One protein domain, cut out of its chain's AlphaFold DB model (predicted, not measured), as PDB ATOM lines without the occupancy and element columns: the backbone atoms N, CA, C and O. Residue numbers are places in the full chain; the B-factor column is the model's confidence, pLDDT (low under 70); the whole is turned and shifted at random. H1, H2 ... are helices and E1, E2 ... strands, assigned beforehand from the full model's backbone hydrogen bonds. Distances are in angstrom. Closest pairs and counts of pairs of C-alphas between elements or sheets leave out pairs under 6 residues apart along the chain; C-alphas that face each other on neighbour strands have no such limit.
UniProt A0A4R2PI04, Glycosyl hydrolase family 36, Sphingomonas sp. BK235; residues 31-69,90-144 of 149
ATOM      1  N   VAL A  31     -18.523  23.381 -35.204       94.62
ATOM      2  CA  VAL A  31     -19.836  23.917 -35.557       94.62
ATOM      3  C   VAL A  31     -19.689  25.407 -35.814       94.62
ATOM      4  O   VAL A  31     -19.243  26.157 -34.946       94.62
ATOM      5  N   ARG A  32     -20.094  25.848 -37.004       92.19
ATOM      6  CA  ARG A  32     -20.056  27.251 -37.426       92.19
ATOM      7  C   ARG A  32     -21.453  27.715 -37.807       92.19
ATOM      8  O   ARG A  32     -22.242  26.941 -38.338       92.19
ATOM      9  N   TYR A  33     -21.730  28.990 -37.566       93.31
ATOM     10  CA  TYR A  33     -22.946  29.664 -38.009       93.31
ATOM     11  C   TYR A  33     -22.575  30.930 -38.777       93.31
ATOM     12  O   TYR A  33     -21.750  31.716 -38.308       93.31
ATOM     13  N   ASP A  34     -23.183  31.112 -39.944       90.75
ATOM     14  CA  ASP A  34     -23.110  32.343 -40.720       90.75
ATOM     15  C   ASP A  34     -24.424  33.128 -40.558       90.75
ATOM     16  O   ASP A  34     -25.470  32.676 -41.041       90.75
ATOM     17  N   PRO A  35     -24.401  34.291 -39.879       90.38
ATOM     18  CA  PRO A  35     -25.593  35.103 -39.670       90.38
ATOM     19  C   PRO A  35     -26.089  35.796 -40.942       90.38
ATOM     20  O   PRO A  35     -27.263  36.149 -40.996       90.38
ATOM     21  N   ASP A  36     -25.249  35.979 -41.961       87.94
ATOM     22  CA  ASP A  36     -25.653  36.653 -43.198       87.94
ATOM     23  C   ASP A  36     -26.482  35.713 -44.082       87.94
ATOM     24  O   ASP A  36     -27.436  36.134 -44.740       87.94
ATOM     25  N   THR A  37     -26.137  34.424 -44.082       86.56
ATOM     26  CA  THR A  37     -26.803  33.393 -44.895       86.56
ATOM     27  C   THR A  37     -27.736  32.485 -44.094       86.56
ATOM     28  O   THR A  37     -28.471  31.697 -44.685       86.56
ATOM     29  N   HIS A  38     -27.741  32.603 -42.761       92.38
ATOM     30  CA  HIS A  38     -28.478  31.733 -41.842       92.38
ATOM     31  C   HIS A  38     -28.158  30.234 -42.020       92.38
ATOM     32  O   HIS A  38     -29.036  29.376 -41.868       92.38
ATOM     33  N   VAL A  39     -26.896  29.912 -42.324       92.50
ATOM     34  CA  VAL A  39     -26.420  28.533 -42.502       92.50
ATOM     35  C   VAL A  39     -25.594  28.080 -41.304       92.50
ATOM     36  O   VAL A  39     -24.731  28.802 -40.802       92.50
ATOM     37  N   PHE A  40     -25.856  26.855 -40.865       94.50
ATOM     38  CA  PHE A  40     -25.067  26.113 -39.898       94.50
ATOM     39  C   PHE A  40     -24.245  25.060 -40.625       94.50
ATOM     40  O   PHE A  40     -24.786  24.308 -41.435       94.50
ATOM     41  N   ARG A  41     -22.965  24.978 -40.283       93.06
ATOM     42  CA  ARG A  41     -22.029  23.983 -40.799       93.06
ATOM     43  C   ARG A  41     -21.470  23.158 -39.665       93.06
ATOM     44  O   ARG A  41     -20.959  23.717 -38.695       93.06
ATOM     45  N   LEU A  42     -21.545  21.844 -39.813       94.44
ATOM     46  CA  LEU A  42     -21.004  20.869 -38.883       94.44
ATOM     47  C   LEU A  42     -19.925  20.071 -39.610       94.44
ATOM     48  O   LEU A  42     -20.231  19.360 -40.562       94.44
ATOM     49  N   ILE A  43     -18.674  20.190 -39.172       92.12
ATOM     50  CA  ILE A  43     -17.527  19.475 -39.743       92.12
ATOM     51  C   ILE A  43     -17.005  18.492 -38.704       92.12
ATOM     52  O   ILE A  43     -16.823  18.853 -37.546       92.12
ATOM     53  N   GLY A  44     -16.723  17.257 -39.104       91.31
ATOM     54  CA  GLY A  44     -16.104  16.262 -38.234       91.31
ATOM     55  C   GLY A  44     -15.845  14.956 -38.972       91.31
ATOM     56  O   GLY A  44     -16.614  14.550 -39.837       91.31
ATOM     57  N   GLY A  45     -14.734  14.284 -38.669       89.19
ATOM     58  CA  GLY A  45     -14.431  12.967 -39.251       89.19
ATOM     59  C   GLY A  45     -14.175  12.975 -40.757       89.19
ATOM     60  O   GLY A  45     -14.315  11.934 -41.389       89.19
ATOM     61  N   GLY A  46     -13.819  14.129 -41.332       88.88
ATOM     62  CA  GLY A  46     -13.712  14.306 -42.785       88.88
ATOM     63  C   GLY A  46     -15.062  14.475 -43.491       88.88
ATOM     64  O   GLY A  46     -15.104  14.495 -44.719       88.88
ATOM     65  N   SER A  47     -16.155  14.603 -42.736       91.88
ATOM     66  CA  SER A  47     -17.491  14.880 -43.253       91.88
ATOM     67  C   SER A  47     -17.957  16.285 -42.896       91.88
ATOM     68  O   SER A  47     -17.529  16.861 -41.895       91.88
ATOM     69  N   GLU A  48     -18.864  16.804 -43.716       92.56
ATOM     70  CA  GLU A  48     -19.551  18.074 -43.517       92.56
ATOM     71  C   GLU A  48     -21.052  17.885 -43.694       92.56
ATOM     72  O   GLU A  48     -21.508  17.163 -44.589       92.56
ATOM     73  N   TYR A  49     -21.802  18.546 -42.823       94.56
ATOM     74  CA  TYR A  49     -23.243  18.648 -42.890       94.56
ATOM     75  C   TYR A  49     -23.652  20.112 -42.750       94.56
ATOM     76  O   TYR A  49     -23.387  20.741 -41.722       94.56
ATOM     77  N   ASP A  50     -24.293  20.630 -43.793       93.12
ATOM     78  CA  ASP A  50     -24.780  22.002 -43.859       93.12
ATOM     79  C   ASP A  50     -26.311  22.006 -43.836       93.12
ATOM     80  O   ASP A  50     -26.971  21.325 -44.629       93.12
ATOM     81  N   ILE A  51     -26.870  22.832 -42.955       94.62
ATOM     82  CA  ILE A  51     -28.309  23.075 -42.818       94.62
ATOM     83  C   ILE A  51     -28.562  24.573 -42.732       94.62
ATOM     84  O   ILE A  51     -27.767  25.309 -42.155       94.62
ATOM     85  N   GLY A  52     -29.673  25.055 -43.280       94.00
ATOM     86  CA  GLY A  52     -29.961  26.489 -43.308       94.00
ATOM     87  C   GLY A  52     -31.412  26.831 -43.033       94.00
ATOM     88  O   GLY A  52     -32.301  25.993 -43.189       94.00
ATOM     89  N   VAL A  53     -31.649  28.077 -42.627       94.00
ATOM     90  CA  VAL A  53     -32.994  28.632 -42.434       94.00
ATOM     91  C   VAL A  53     -33.354  29.505 -43.627       94.00
ATOM     92  O   VAL A  53     -32.693  30.509 -43.879       94.00
ATOM     93  N   ASP A  54     -34.384  29.121 -44.378       90.38
ATOM     94  CA  ASP A  54     -34.817  29.910 -45.531       90.38
ATOM     95  C   ASP A  54     -35.634  31.152 -45.134       90.38
ATOM     96  O   ASP A  54     -35.937  31.388 -43.962       90.38
ATOM     97  N   GLY A  55     -36.014  31.956 -46.132       88.25
ATOM     98  CA  GLY A  55     -36.785  33.185 -45.920       88.25
ATOM     99  C   GLY A  55     -38.162  32.979 -45.275       88.25
ATOM    100  O   GLY A  55     -38.706  33.922 -44.710       88.25
ATOM    101  N   GLU A  56     -38.708  31.760 -45.300       89.19
ATOM    102  CA  GLU A  56     -39.974  31.402 -44.649       89.19
ATOM    103  C   GLU A  56     -39.764  30.830 -43.236       89.19
ATOM    104  O   GLU A  56     -40.724  30.425 -42.570       89.19
ATOM    105  N   GLY A  57     -38.515  30.783 -42.763       92.81
ATOM    106  CA  GLY A  57     -38.127  30.238 -41.466       92.81
ATOM    107  C   GLY A  57     -38.096  28.710 -41.424       92.81
ATOM    108  O   GLY A  57     -38.167  28.138 -40.333       92.81
ATOM    109  N   VAL A  58     -38.065  28.030 -42.572       93.00
ATOM    110  CA  VAL A  58     -37.977  26.566 -42.651       93.00
ATOM    111  C   VAL A  58     -36.518  26.147 -42.500       93.00
ATOM    112  O   VAL A  58     -35.651  26.679 -43.187       93.00
ATOM    113  N   LEU A  59     -36.250  25.176 -41.623       95.50
ATOM    114  CA  LEU A  59     -34.931  24.550 -41.510       95.50
ATOM    115  C   LEU A  59     -34.777  23.481 -42.601       95.50
ATOM    116  O   LEU A  59     -35.597  22.561 -42.671       95.50
ATOM    117  N   ARG A  60     -33.753  23.601 -43.447       93.12
ATOM    118  CA  ARG A  60     -33.582  22.798 -44.665       93.12
ATOM    119  C   ARG A  60     -32.195  22.151 -44.759       93.12
ATOM    120  O   ARG A  60     -31.217  22.835 -44.443       93.12
ATOM    121  N   PRO A  61     -32.103  20.904 -45.265       92.81
ATOM    122  CA  PRO A  61     -30.832  20.318 -45.682       92.81
ATOM    123  C   PRO A  61     -30.227  21.116 -46.824       92.81
ATOM    124  O   PRO A  61     -30.941  21.537 -47.741       92.81
ATOM    125  N   ILE A  62     -28.904  21.257 -46.799       90.69
ATOM    126  CA  ILE A  62     -28.129  21.847 -47.892       90.69
ATOM    127  C   ILE A  62     -27.131  20.827 -48.443       90.69
ATOM    128  O   ILE A  62     -27.143  20.550 -49.641       90.69
ATOM    129  N   HIS A  63     -26.290  20.254 -47.580       91.19
ATOM    130  CA  HIS A  63     -25.236  19.312 -47.967       91.19
ATOM    131  C   HIS A  63     -25.017  18.270 -46.875       91.19
ATOM    132  O   HIS A  63     -25.045  18.606 -45.698       91.19
ATOM    133  N   TRP A  64     -24.746  17.029 -47.274       93.94
ATOM    134  CA  TRP A  64     -24.152  15.998 -46.426       93.94
ATOM    135  C   TRP A  64     -23.144  15.239 -47.279       93.94
ATOM    136  O   TRP A  64     -23.518  14.588 -48.258       93.94
ATOM    137  N   GLY A  65     -21.871  15.264 -46.899       93.06
ATOM    138  CA  GLY A  65     -20.887  14.409 -47.548       93.06
ATOM    139  C   GLY A  65     -19.478  14.609 -47.034       93.06
ATOM    140  O   GLY A  65     -19.269  14.897 -45.858       93.06
ATOM    141  N   GLU A  66     -18.516  14.433 -47.938       92.00
ATOM    142  CA  GLU A  66     -17.134  14.853 -47.718       92.00
ATOM    143  C   GLU A  66     -17.099  16.332 -47.325       92.00
ATOM    144  O   GLU A  66     -17.913  17.130 -47.811       92.00
ATOM    145  N   ALA A  67     -16.171  16.672 -46.429       88.81
ATOM    146  CA  ALA A  67     -15.905  18.057 -46.093       88.81
ATOM    147  C   ALA A  67     -15.574  18.832 -47.368       88.81
ATOM    148  O   ALA A  67     -14.631  18.510 -48.096       88.81
ATOM    149  N   LEU A  68     -16.381  19.853 -47.635       82.81
ATOM    150  CA  LEU A  68     -16.073  20.838 -48.650       82.81
ATOM    151  C   LEU A  68     -14.946  21.708 -48.071       82.81
ATOM    152  O   LEU A  68     -14.446  21.442 -46.979       82.81
ATOM    153  N   ASP A  69     -14.451  22.710 -48.787       81.88
ATOM    154  CA  ASP A  69     -13.350  23.535 -48.272       81.88
ATOM    155  C   ASP A  69     -13.667  24.092 -46.863       81.88
ATOM    156  O   ASP A  69     -14.439  25.042 -46.718       81.88
ATOM    157  N   PRO A  90     -48.398  20.833 -52.737       79.94
ATOM    158  CA  PRO A  90     -48.085  22.136 -52.170       79.94
ATOM    159  C   PRO A  90     -46.568  22.274 -51.938       79.94
ATOM    160  O   PRO A  90     -45.900  21.275 -51.647       79.94
ATOM    161  N   PRO A  91     -46.011  23.503 -51.972       82.50
ATOM    162  CA  PRO A  91     -44.585  23.754 -51.734       82.50
ATOM    163  C   PRO A  91     -44.031  23.086 -50.471       82.50
ATOM    164  O   PRO A  91     -42.905  22.592 -50.467       82.50
ATOM    165  N   SER A  92     -44.835  23.022 -49.410       84.06
ATOM    166  CA  SER A  92     -44.503  22.380 -48.135       84.06
ATOM    167  C   SER A  92     -44.164  20.890 -48.256       84.06
ATOM    168  O   SER A  92     -43.410  20.383 -47.433       84.06
ATOM    169  N   SER A  93     -44.716  20.194 -49.254       86.25
ATOM    170  CA  SER A  93     -44.528  18.751 -49.468       86.25
ATOM    171  C   SER A  93     -43.346  18.414 -50.363       86.25
ATOM    172  O   SER A  93     -42.852  17.293 -50.313       86.25
ATOM    173  N   VAL A  94     -42.897  19.368 -51.179       86.31
ATOM    174  CA  VAL A  94     -41.770  19.188 -52.111       86.31
ATOM    175  C   VAL A  94     -40.489  19.860 -51.626       86.31
ATOM    176  O   VAL A  94     -39.395  19.491 -52.045       86.31
ATOM    177  N   THR A  95     -40.601  20.843 -50.733       86.31
ATOM    178  CA  THR A  95     -39.444  21.480 -50.104       86.31
ATOM    179  C   THR A  95     -38.863  20.534 -49.066       86.31
ATOM    180  O   THR A  95     -39.555  20.155 -48.124       86.31
ATOM    181  N   ALA A  96     -37.587  20.175 -49.214       89.06
ATOM    182  CA  ALA A  96     -36.881  19.397 -48.205       89.06
ATOM    183  C   ALA A  96     -36.804  20.191 -46.892       89.06
ATOM    184  O   ALA A  96     -36.349  21.337 -46.894       89.06
ATOM    185  N   GLN A  97     -37.249  19.583 -45.793       92.25
ATOM    186  CA  GLN A  97     -37.216  20.144 -44.441       92.25
ATOM    187  C   GLN A  97     -36.454  19.173 -43.546       92.25
ATOM    188  O   GLN A  97     -36.681  17.968 -43.645       92.25
ATOM    189  N   GLU A  98     -35.617  19.678 -42.643       94.38
ATOM    190  CA  GLU A  98     -34.856  18.801 -41.744       94.38
ATOM    191  C   GLU A  98     -35.721  18.078 -40.722       94.38
ATOM    192  O   GLU A  98     -35.461  16.940 -40.337       94.38
ATOM    193  N   TYR A  99     -36.782  18.744 -40.274       94.44
ATOM    194  CA  TYR A  99     -37.679  18.184 -39.279       94.44
ATOM    195  C   TYR A  99     -39.118  18.605 -39.562       94.44
ATOM    196  O   TYR A  99     -39.665  19.527 -38.954       94.44
ATOM    197  N   ALA A 100     -39.724  17.951 -40.554       94.06
ATOM    198  CA  ALA A 100     -41.089  18.242 -40.977       94.06
ATOM    199  C   ALA A 100     -42.115  17.837 -39.903       94.06
ATOM    200  O   ALA A 100     -42.104  16.707 -39.411       94.06
ATOM    201  N   GLY A 101     -43.040  18.746 -39.584       94.94
ATOM    202  CA  GLY A 101     -44.250  18.438 -38.820       94.94
ATOM    203  C   GLY A 101     -45.406  17.995 -39.721       94.94
ATOM    204  O   GLY A 101     -45.427  18.287 -40.918       94.94
ATOM    205  N   GLN A 102     -46.393  17.302 -39.146       93.56
ATOM    206  CA  GLN A 102     -47.641  16.961 -39.837       93.56
ATOM    207  C   GLN A 102     -48.574  18.182 -39.923       93.56
ATOM    208  O   GLN A 102     -49.515  18.315 -39.147       93.56
ATOM    209  N   GLY A 103     -48.329  19.095 -40.856       92.19
ATOM    210  CA  GLY A 103     -49.141  20.302 -40.990       92.19
ATOM    211  C   GLY A 103     -48.799  21.122 -42.223       92.19
ATOM    212  O   GLY A 103     -47.921  20.760 -43.002       92.19
ATOM    213  N   GLY A 104     -49.514  22.228 -42.424       88.88
ATOM    214  CA  GLY A 104     -49.167  23.216 -43.454       88.88
ATOM    215  C   GLY A 104     -49.164  22.680 -44.890       88.88
ATOM    216  O   GLY A 104     -48.473  23.237 -45.734       88.88
ATOM    217  N   GLY A 105     -49.907  21.602 -45.154       87.88
ATOM    218  CA  GLY A 105     -49.987  20.957 -46.464       87.88
ATOM    219  C   GLY A 105     -48.956  19.855 -46.708       87.88
ATOM    220  O   GLY A 105     -48.940  19.321 -47.809       87.88
ATOM    221  N   VAL A 106     -48.109  19.494 -45.734       89.44
ATOM    222  CA  VAL A 106     -47.200  18.337 -45.840       89.44
ATOM    223  C   VAL A 106     -48.014  17.045 -46.008       89.44
ATOM    224  O   VAL A 106     -48.755  16.654 -45.107       89.44
ATOM    225  N   VAL A 107     -47.874  16.390 -47.166       86.50
ATOM    226  CA  VAL A 107     -48.517  15.099 -47.494       86.50
ATOM    227  C   VAL A 107     -47.531  13.931 -47.586       86.50
ATOM    228  O   VAL A 107     -47.950  12.779 -47.675       86.50
ATOM    229  N   VAL A 108     -46.229  14.220 -47.541       86.25
ATOM    230  CA  VAL A 108     -45.161  13.219 -47.385       86.25
ATOM    231  C   VAL A 108     -45.033  12.797 -45.917       86.25
ATOM    232  O   VAL A 108     -45.635  13.417 -45.038       86.25
ATOM    233  N   ASP A 109     -44.269  11.739 -45.632       90.69
ATOM    234  CA  ASP A 109     -44.074  11.295 -44.247       90.69
ATOM    235  C   ASP A 109     -43.294  12.356 -43.440       90.69
ATOM    236  O   ASP A 109     -42.178  12.715 -43.823       90.69
ATOM    237  N   PRO A 110     -43.873  12.909 -42.357       94.00
ATOM    238  CA  PRO A 110     -43.213  13.920 -41.542       94.00
ATOM    239  C   PRO A 110     -42.253  13.278 -40.533       94.00
ATOM    240  O   PRO A 110     -42.460  12.150 -40.087       94.00
ATOM    241  N   GLY A 111     -41.264  14.048 -40.078       93.69
ATOM    242  CA  GLY A 111     -40.358  13.638 -38.999       93.69
ATOM    243  C   GLY A 111     -41.038  13.571 -37.627       93.69
ATOM    244  O   GLY A 111     -40.581  12.843 -36.748       93.69
ATOM    245  N   ILE A 112     -42.149  14.295 -37.436       95.38
ATOM    246  CA  ILE A 112     -42.911  14.288 -36.185       95.38
ATOM    247  C   ILE A 112     -44.424  14.443 -36.406       95.38
ATOM    248  O   ILE A 112     -44.897  15.246 -37.215       95.38
ATOM    249  N   LYS A 113     -45.200  13.674 -35.632       94.94
ATOM    250  CA  LYS A 113     -46.668  13.720 -35.579       94.94
ATOM    251  C   LYS A 113     -47.094  14.011 -34.145       94.94
ATOM    252  O   LYS A 113     -46.623  13.358 -33.217       94.94
ATOM    253  N   VAL A 114     -47.989  14.978 -33.963       94.25
ATOM    254  CA  VAL A 114     -48.495  15.392 -32.647       94.25
ATOM    255  C   VAL A 114     -50.020  15.375 -32.671       94.25
ATOM    256  O   VAL A 114     -50.639  15.685 -33.687       94.25
ATOM    257  N   ALA A 115     -50.633  15.009 -31.548       94.56
ATOM    258  CA  ALA A 115     -52.050  15.233 -31.295       94.56
ATOM    259  C   ALA A 115     -52.181  16.258 -30.168       94.56
ATOM    260  O   ALA A 115     -51.754  16.005 -29.041       94.56
ATOM    261  N   PHE A 116     -52.740  17.424 -30.480       93.69
ATOM    262  CA  PHE A 116     -53.001  18.463 -29.493       93.69
ATOM    263  C   PHE A 116     -54.297  18.168 -28.723       93.69
ATOM    264  O   PHE A 116     -55.150  17.399 -29.170       93.69
ATOM    265  N   ALA A 117     -54.452  18.789 -27.551       94.75
ATOM    266  CA  ALA A 117     -55.605  18.570 -26.671       94.75
ATOM    267  C   ALA A 117     -56.950  18.994 -27.295       94.75
ATOM    268  O   ALA A 117     -57.993  18.465 -26.927       94.75
ATOM    269  N   ASP A 118     -56.922  19.920 -28.256       92.62
ATOM    270  CA  ASP A 118     -58.077  20.354 -29.052       92.62
ATOM    271  C   ASP A 118     -58.434  19.369 -30.188       92.62
ATOM    272  O   ASP A 118     -59.356  19.615 -30.962       92.62
ATOM    273  N   GLY A 119     -57.703  18.256 -30.306       93.12
ATOM    274  CA  GLY A 119     -57.844  17.279 -31.382       93.12
ATOM    275  C   GLY A 119     -57.181  17.697 -32.696       93.12
ATOM    276  O   GLY A 119     -57.136  16.887 -33.626       93.12
ATOM    277  N   ASN A 120     -56.632  18.913 -32.786       92.88
ATOM    278  CA  ASN A 120     -55.870  19.350 -33.945       92.88
ATOM    279  C   ASN A 120     -54.549  18.569 -34.022       92.88
ATOM    280  O   ASN A 120     -53.969  18.162 -33.013       92.88
ATOM    281  N   ARG A 121     -54.066  18.355 -35.242       93.19
ATOM    282  CA  ARG A 121     -52.781  17.699 -35.518       93.19
ATOM    283  C   ARG A 121     -51.862  18.541 -36.393       93.19
ATOM    284  O   ARG A 121     -50.733  18.132 -36.611       93.19
ATOM    285  N   ASP A 122     -52.342  19.699 -36.853       93.50
ATOM    286  CA  ASP A 122     -51.597  20.646 -37.680       93.50
ATOM    287  C   ASP A 122     -50.421  21.225 -36.885       93.50
ATOM    288  O   ASP A 122     -50.609  22.054 -35.989       93.50
ATOM    289  N   LEU A 123     -49.223  20.736 -37.205       95.25
ATOM    290  CA  LEU A 123     -47.951  21.177 -36.645       95.25
ATOM    291  C   LEU A 123     -47.077  21.736 -37.767       95.25
ATOM    292  O   LEU A 123     -46.632  20.990 -38.640       95.25
ATOM    293  N   VAL A 124     -46.791  23.036 -37.717       95.56
ATOM    294  CA  VAL A 124     -45.937  23.709 -38.703       95.56
ATOM    295  C   VAL A 124     -44.750  24.318 -37.978       95.56
ATOM    296  O   VAL A 124     -44.861  25.366 -37.343       95.56
ATOM    297  N   LEU A 125     -43.605  23.648 -38.070       96.12
ATOM    298  CA  LEU A 125     -42.385  24.049 -37.384       96.12
ATOM    299  C   LEU A 125     -41.639  25.133 -38.163       96.12
ATOM    300  O   LEU A 125     -41.490  25.066 -39.386       96.12
ATOM    301  N   ARG A 126     -41.165  26.138 -37.433       96.00
ATOM    302  CA  ARG A 126     -40.301  27.202 -37.937       96.00
ATOM    303  C   ARG A 126     -39.171  27.462 -36.965       96.00
ATOM    304  O   ARG A 126     -39.361  27.347 -35.756       96.00
ATOM    305  N   TYR A 127     -38.026  27.846 -37.504       97.00
ATOM    306  CA  TYR A 127     -36.876  28.270 -36.726       97.00
ATOM    307  C   TYR A 127     -37.266  29.366 -35.720       97.00
ATOM    308  O   TYR A 127     -38.002  30.303 -36.052       97.00
ATOM    309  N   ARG A 128     -36.801  29.212 -34.475       97.19
ATOM    310  CA  ARG A 128     -36.948  30.185 -33.386       97.19
ATOM    311  C   ARG A 128     -35.590  30.694 -32.927       97.19
ATOM    312  O   ARG A 128     -35.381  31.901 -32.879       97.19
ATOM    313  N   SER A 129     -34.694  29.786 -32.566       97.69
ATOM    314  CA  SER A 129     -33.385  30.130 -32.017       97.69
ATOM    315  C   SER A 129     -32.386  28.997 -32.251       97.69
ATOM    316  O   SER A 129     -32.753  27.909 -32.704       97.69
ATOM    317  N   HIS A 130     -31.118  29.249 -31.947       98.56
ATOM    318  CA  HIS A 130     -30.110  28.205 -31.843       98.56
ATOM    319  C   HIS A 130     -29.135  28.506 -30.707       98.56
ATOM    320  O   HIS A 130     -29.013  29.643 -30.251       98.56
ATOM    321  N   GLN A 131     -28.402  27.476 -30.298       98.50
ATOM    322  CA  GLN A 131     -27.265  27.582 -29.403       98.50
ATOM    323  C   GLN A 131     -26.145  26.662 -29.891       98.50
ATOM    324  O   GLN A 131     -26.397  25.518 -30.271       98.50
ATOM    325  N   ILE A 132     -24.912  27.160 -29.850       98.00
ATOM    326  CA  ILE A 132     -23.707  26.372 -30.114       98.00
ATOM    327  C   ILE A 132     -22.911  26.295 -28.811       98.00
ATOM    328  O   ILE A 132     -22.566  27.326 -28.231       98.00
ATOM    329  N   ILE A 133     -22.650  25.078 -28.331       97.00
ATOM    330  CA  ILE A 133     -21.826  24.814 -27.143       97.00
ATOM    331  C   ILE A 133     -20.773  23.776 -27.518       97.00
ATOM    332  O   ILE A 133     -21.089  22.597 -27.680       97.00
ATOM    333  N   GLY A 134     -19.517  24.209 -27.652       94.00
ATOM    334  CA  GLY A 134     -18.446  23.346 -28.150       94.00
ATOM    335  C   GLY A 134     -18.797  22.790 -29.531       94.00
ATOM    336  O   GLY A 134     -19.068  23.552 -30.453       94.00
ATOM    337  N   GLU A 135     -18.846  21.466 -29.641       94.88
ATOM    338  CA  GLU A 135     -19.154  20.735 -30.881       94.88
ATOM    339  C   GLU A 135     -20.659  20.439 -31.048       94.88
ATOM    340  O   GLU A 135     -21.059  19.682 -31.927       94.88
ATOM    341  N   THR A 136     -21.520  20.993 -30.182       96.19
ATOM    342  CA  THR A 136     -22.967  20.732 -30.196       96.19
ATOM    343  C   THR A 136     -23.750  21.927 -30.721       96.19
ATOM    344  O   THR A 136     -23.721  23.005 -30.126       96.19
ATOM    345  N   LEU A 137     -24.522  21.697 -31.785       97.88
ATOM    346  CA  LEU A 137     -25.574  22.592 -32.257       97.88
ATOM    347  C   LEU A 137     -26.928  22.158 -31.691       97.88
ATOM    348  O   LEU A 137     -27.354  21.023 -31.879       97.88
ATOM    349  N   THR A 138     -27.634  23.079 -31.045       98.50
ATOM    350  CA  THR A 138     -29.053  22.932 -30.709       98.50
ATOM    351  C   THR A 138     -29.845  23.949 -31.512       98.50
ATOM    352  O   THR A 138     -29.592  25.143 -31.389       98.50
ATOM    353  N   ILE A 139     -30.802  23.491 -32.323       98.38
ATOM    354  CA  ILE A 139     -31.746  24.363 -33.030       98.38
ATOM    355  C   ILE A 139     -33.127  24.191 -32.420       98.38
ATOM    356  O   ILE A 139     -33.629  23.082 -32.246       98.38
ATOM    357  N   GLU A 140     -33.753  25.317 -32.128       98.00
ATOM    358  CA  GLU A 140     -35.082  25.374 -31.576       98.00
ATOM    359  C   GLU A 140     -36.090  25.704 -32.672       98.00
ATOM    360  O   GLU A 140     -36.022  26.752 -33.322       98.00
ATOM    361  N   LEU A 141     -37.052  24.802 -32.854       97.50
ATOM    362  CA  LEU A 141     -38.179  24.987 -33.754       97.50
ATOM    363  C   LEU A 141     -39.455  25.200 -32.939       97.50
ATOM    364  O   LEU A 141     -39.673  24.543 -31.922       97.50
ATOM    365  N   ALA A 142     -40.318  26.098 -33.399       96.62
ATOM    366  CA  ALA A 142     -41.595  26.390 -32.765       96.62
ATOM    367  C   ALA A 142     -42.749  26.254 -33.760       96.62
ATOM    368  O   ALA A 142     -42.623  26.618 -34.931       96.62
ATOM    369  N   ASP A 143     -43.886  25.756 -33.272       96.06
ATOM    370  CA  ASP A 143     -45.130  25.725 -34.040       96.06
ATOM    371  C   ASP A 143     -45.638  27.147 -34.295       96.06
ATOM    372  O   ASP A 143     -45.722  27.957 -33.366       96.06
ATOM    373  N   ILE A 144     -46.037  27.447 -35.533       93.69
ATOM    374  CA  ILE A 144     -46.469  28.797 -35.922       93.69
ATOM    375  C   ILE A 144     -47.637  29.334 -35.088       93.69
ATOM    376  O   ILE A 144     -47.725  30.546 -34.907       93.69
TER     377      ILE A 144
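This is residues 31 to 69 and 90 to 144 of the 149 residues of the protein "Glycosyl hydrolase family 36" of Sphingomonas sp. BK235 (UniProt A0A4R2PI04). This is a small, partly face-to-face sandwich: a four-stranded sheet, E1 to E4, has the long two-stranded hairpin E5 and E6 over one face, their strands crossed at 38 degrees. The very short helix H1 and much of the long looping stretch of residues 95 to 124 lie beyond one end of the four-stranded sheet E1 to E4, and the part of this stretch around Asp 118 reaches farthest out and adds to the length. The printed part has 94 residues, with one named helix and six named strands in the order E1, E2, E3, E4, H1, E5, E6; both sheets are antiparallel, ordered E1 - E2 - E3 - E4 and E5 - E6. The class is mostly strand, though under half of the residues are in named elements. It is only just compact, close to loose, with a radius of gyration of the C-alphas of 14.6 A, and elongated, spanning 46 by 26 by 25 A.

E1 is residues 31 to 34, 10.4 A long, with C-alpha 31 at (-19.836, 23.917, -35.557). E2, residues 39 to 44, is 16.6 A long; E3, residues 47 to 53, 20.7 A; E4, residues 59 to 66, 21.2 A. After the cut comes H1, residues 91 to 94, 5.4 A long, with C-alpha 91 at (-44.585, 23.754, -51.734). E5, residues 125 to 133, and E6, residues 136 to 143, are each 23.0 A long, and E6 ends with C-alpha 143 at (-45.130, 25.725, -34.040).

E1 to E4 form a meander, each strand the antiparallel neighbour of the one before, and each successive pair is a hairpin. The sheet is twisted, with C-alphas up to 4.3 A off its best plane. N 32 and O 41 of E1 and E2 are 2.9 A apart, N 40 and O 51 of E2 and E3 2.8 A, and N 60 and O 52 of E3 and E4 2.8 A, within hydrogen-bond range. In the antiparallel hairpin E5 and E6, N 131 and O 138 are 2.8 A apart, also within range; E5 bends by 59 degrees at residue 128. The two sheets form a sandwich, two sheets face to face, with best planes 7 degrees apart. The closest C-alphas of E1 and E6, Val 31 and Leu 137, are 6.8 A apart, and those of E4 and E5, Leu 59 and Tyr 127, 6.4 A. E2 and E6 are near each other, with 5 pairs of C-alphas within 10 A. E4 and E6 are only just apart, at 8.4 A. H1 is not on the four-stranded sheet, is apart from E6, and is too short for any O i to N i+4 pair.

The C-alphas farthest apart, of Asp 69 and Asp 118, are 48.8 A apart. Residues 70 to 89 are not printed, and C-alphas 69 and 90 are 35.0 A apart across the cut. H1 to E5 is a long link of 30 residues. The mean pLDDT of the printed part is 92.5, and no printed residue is under 70.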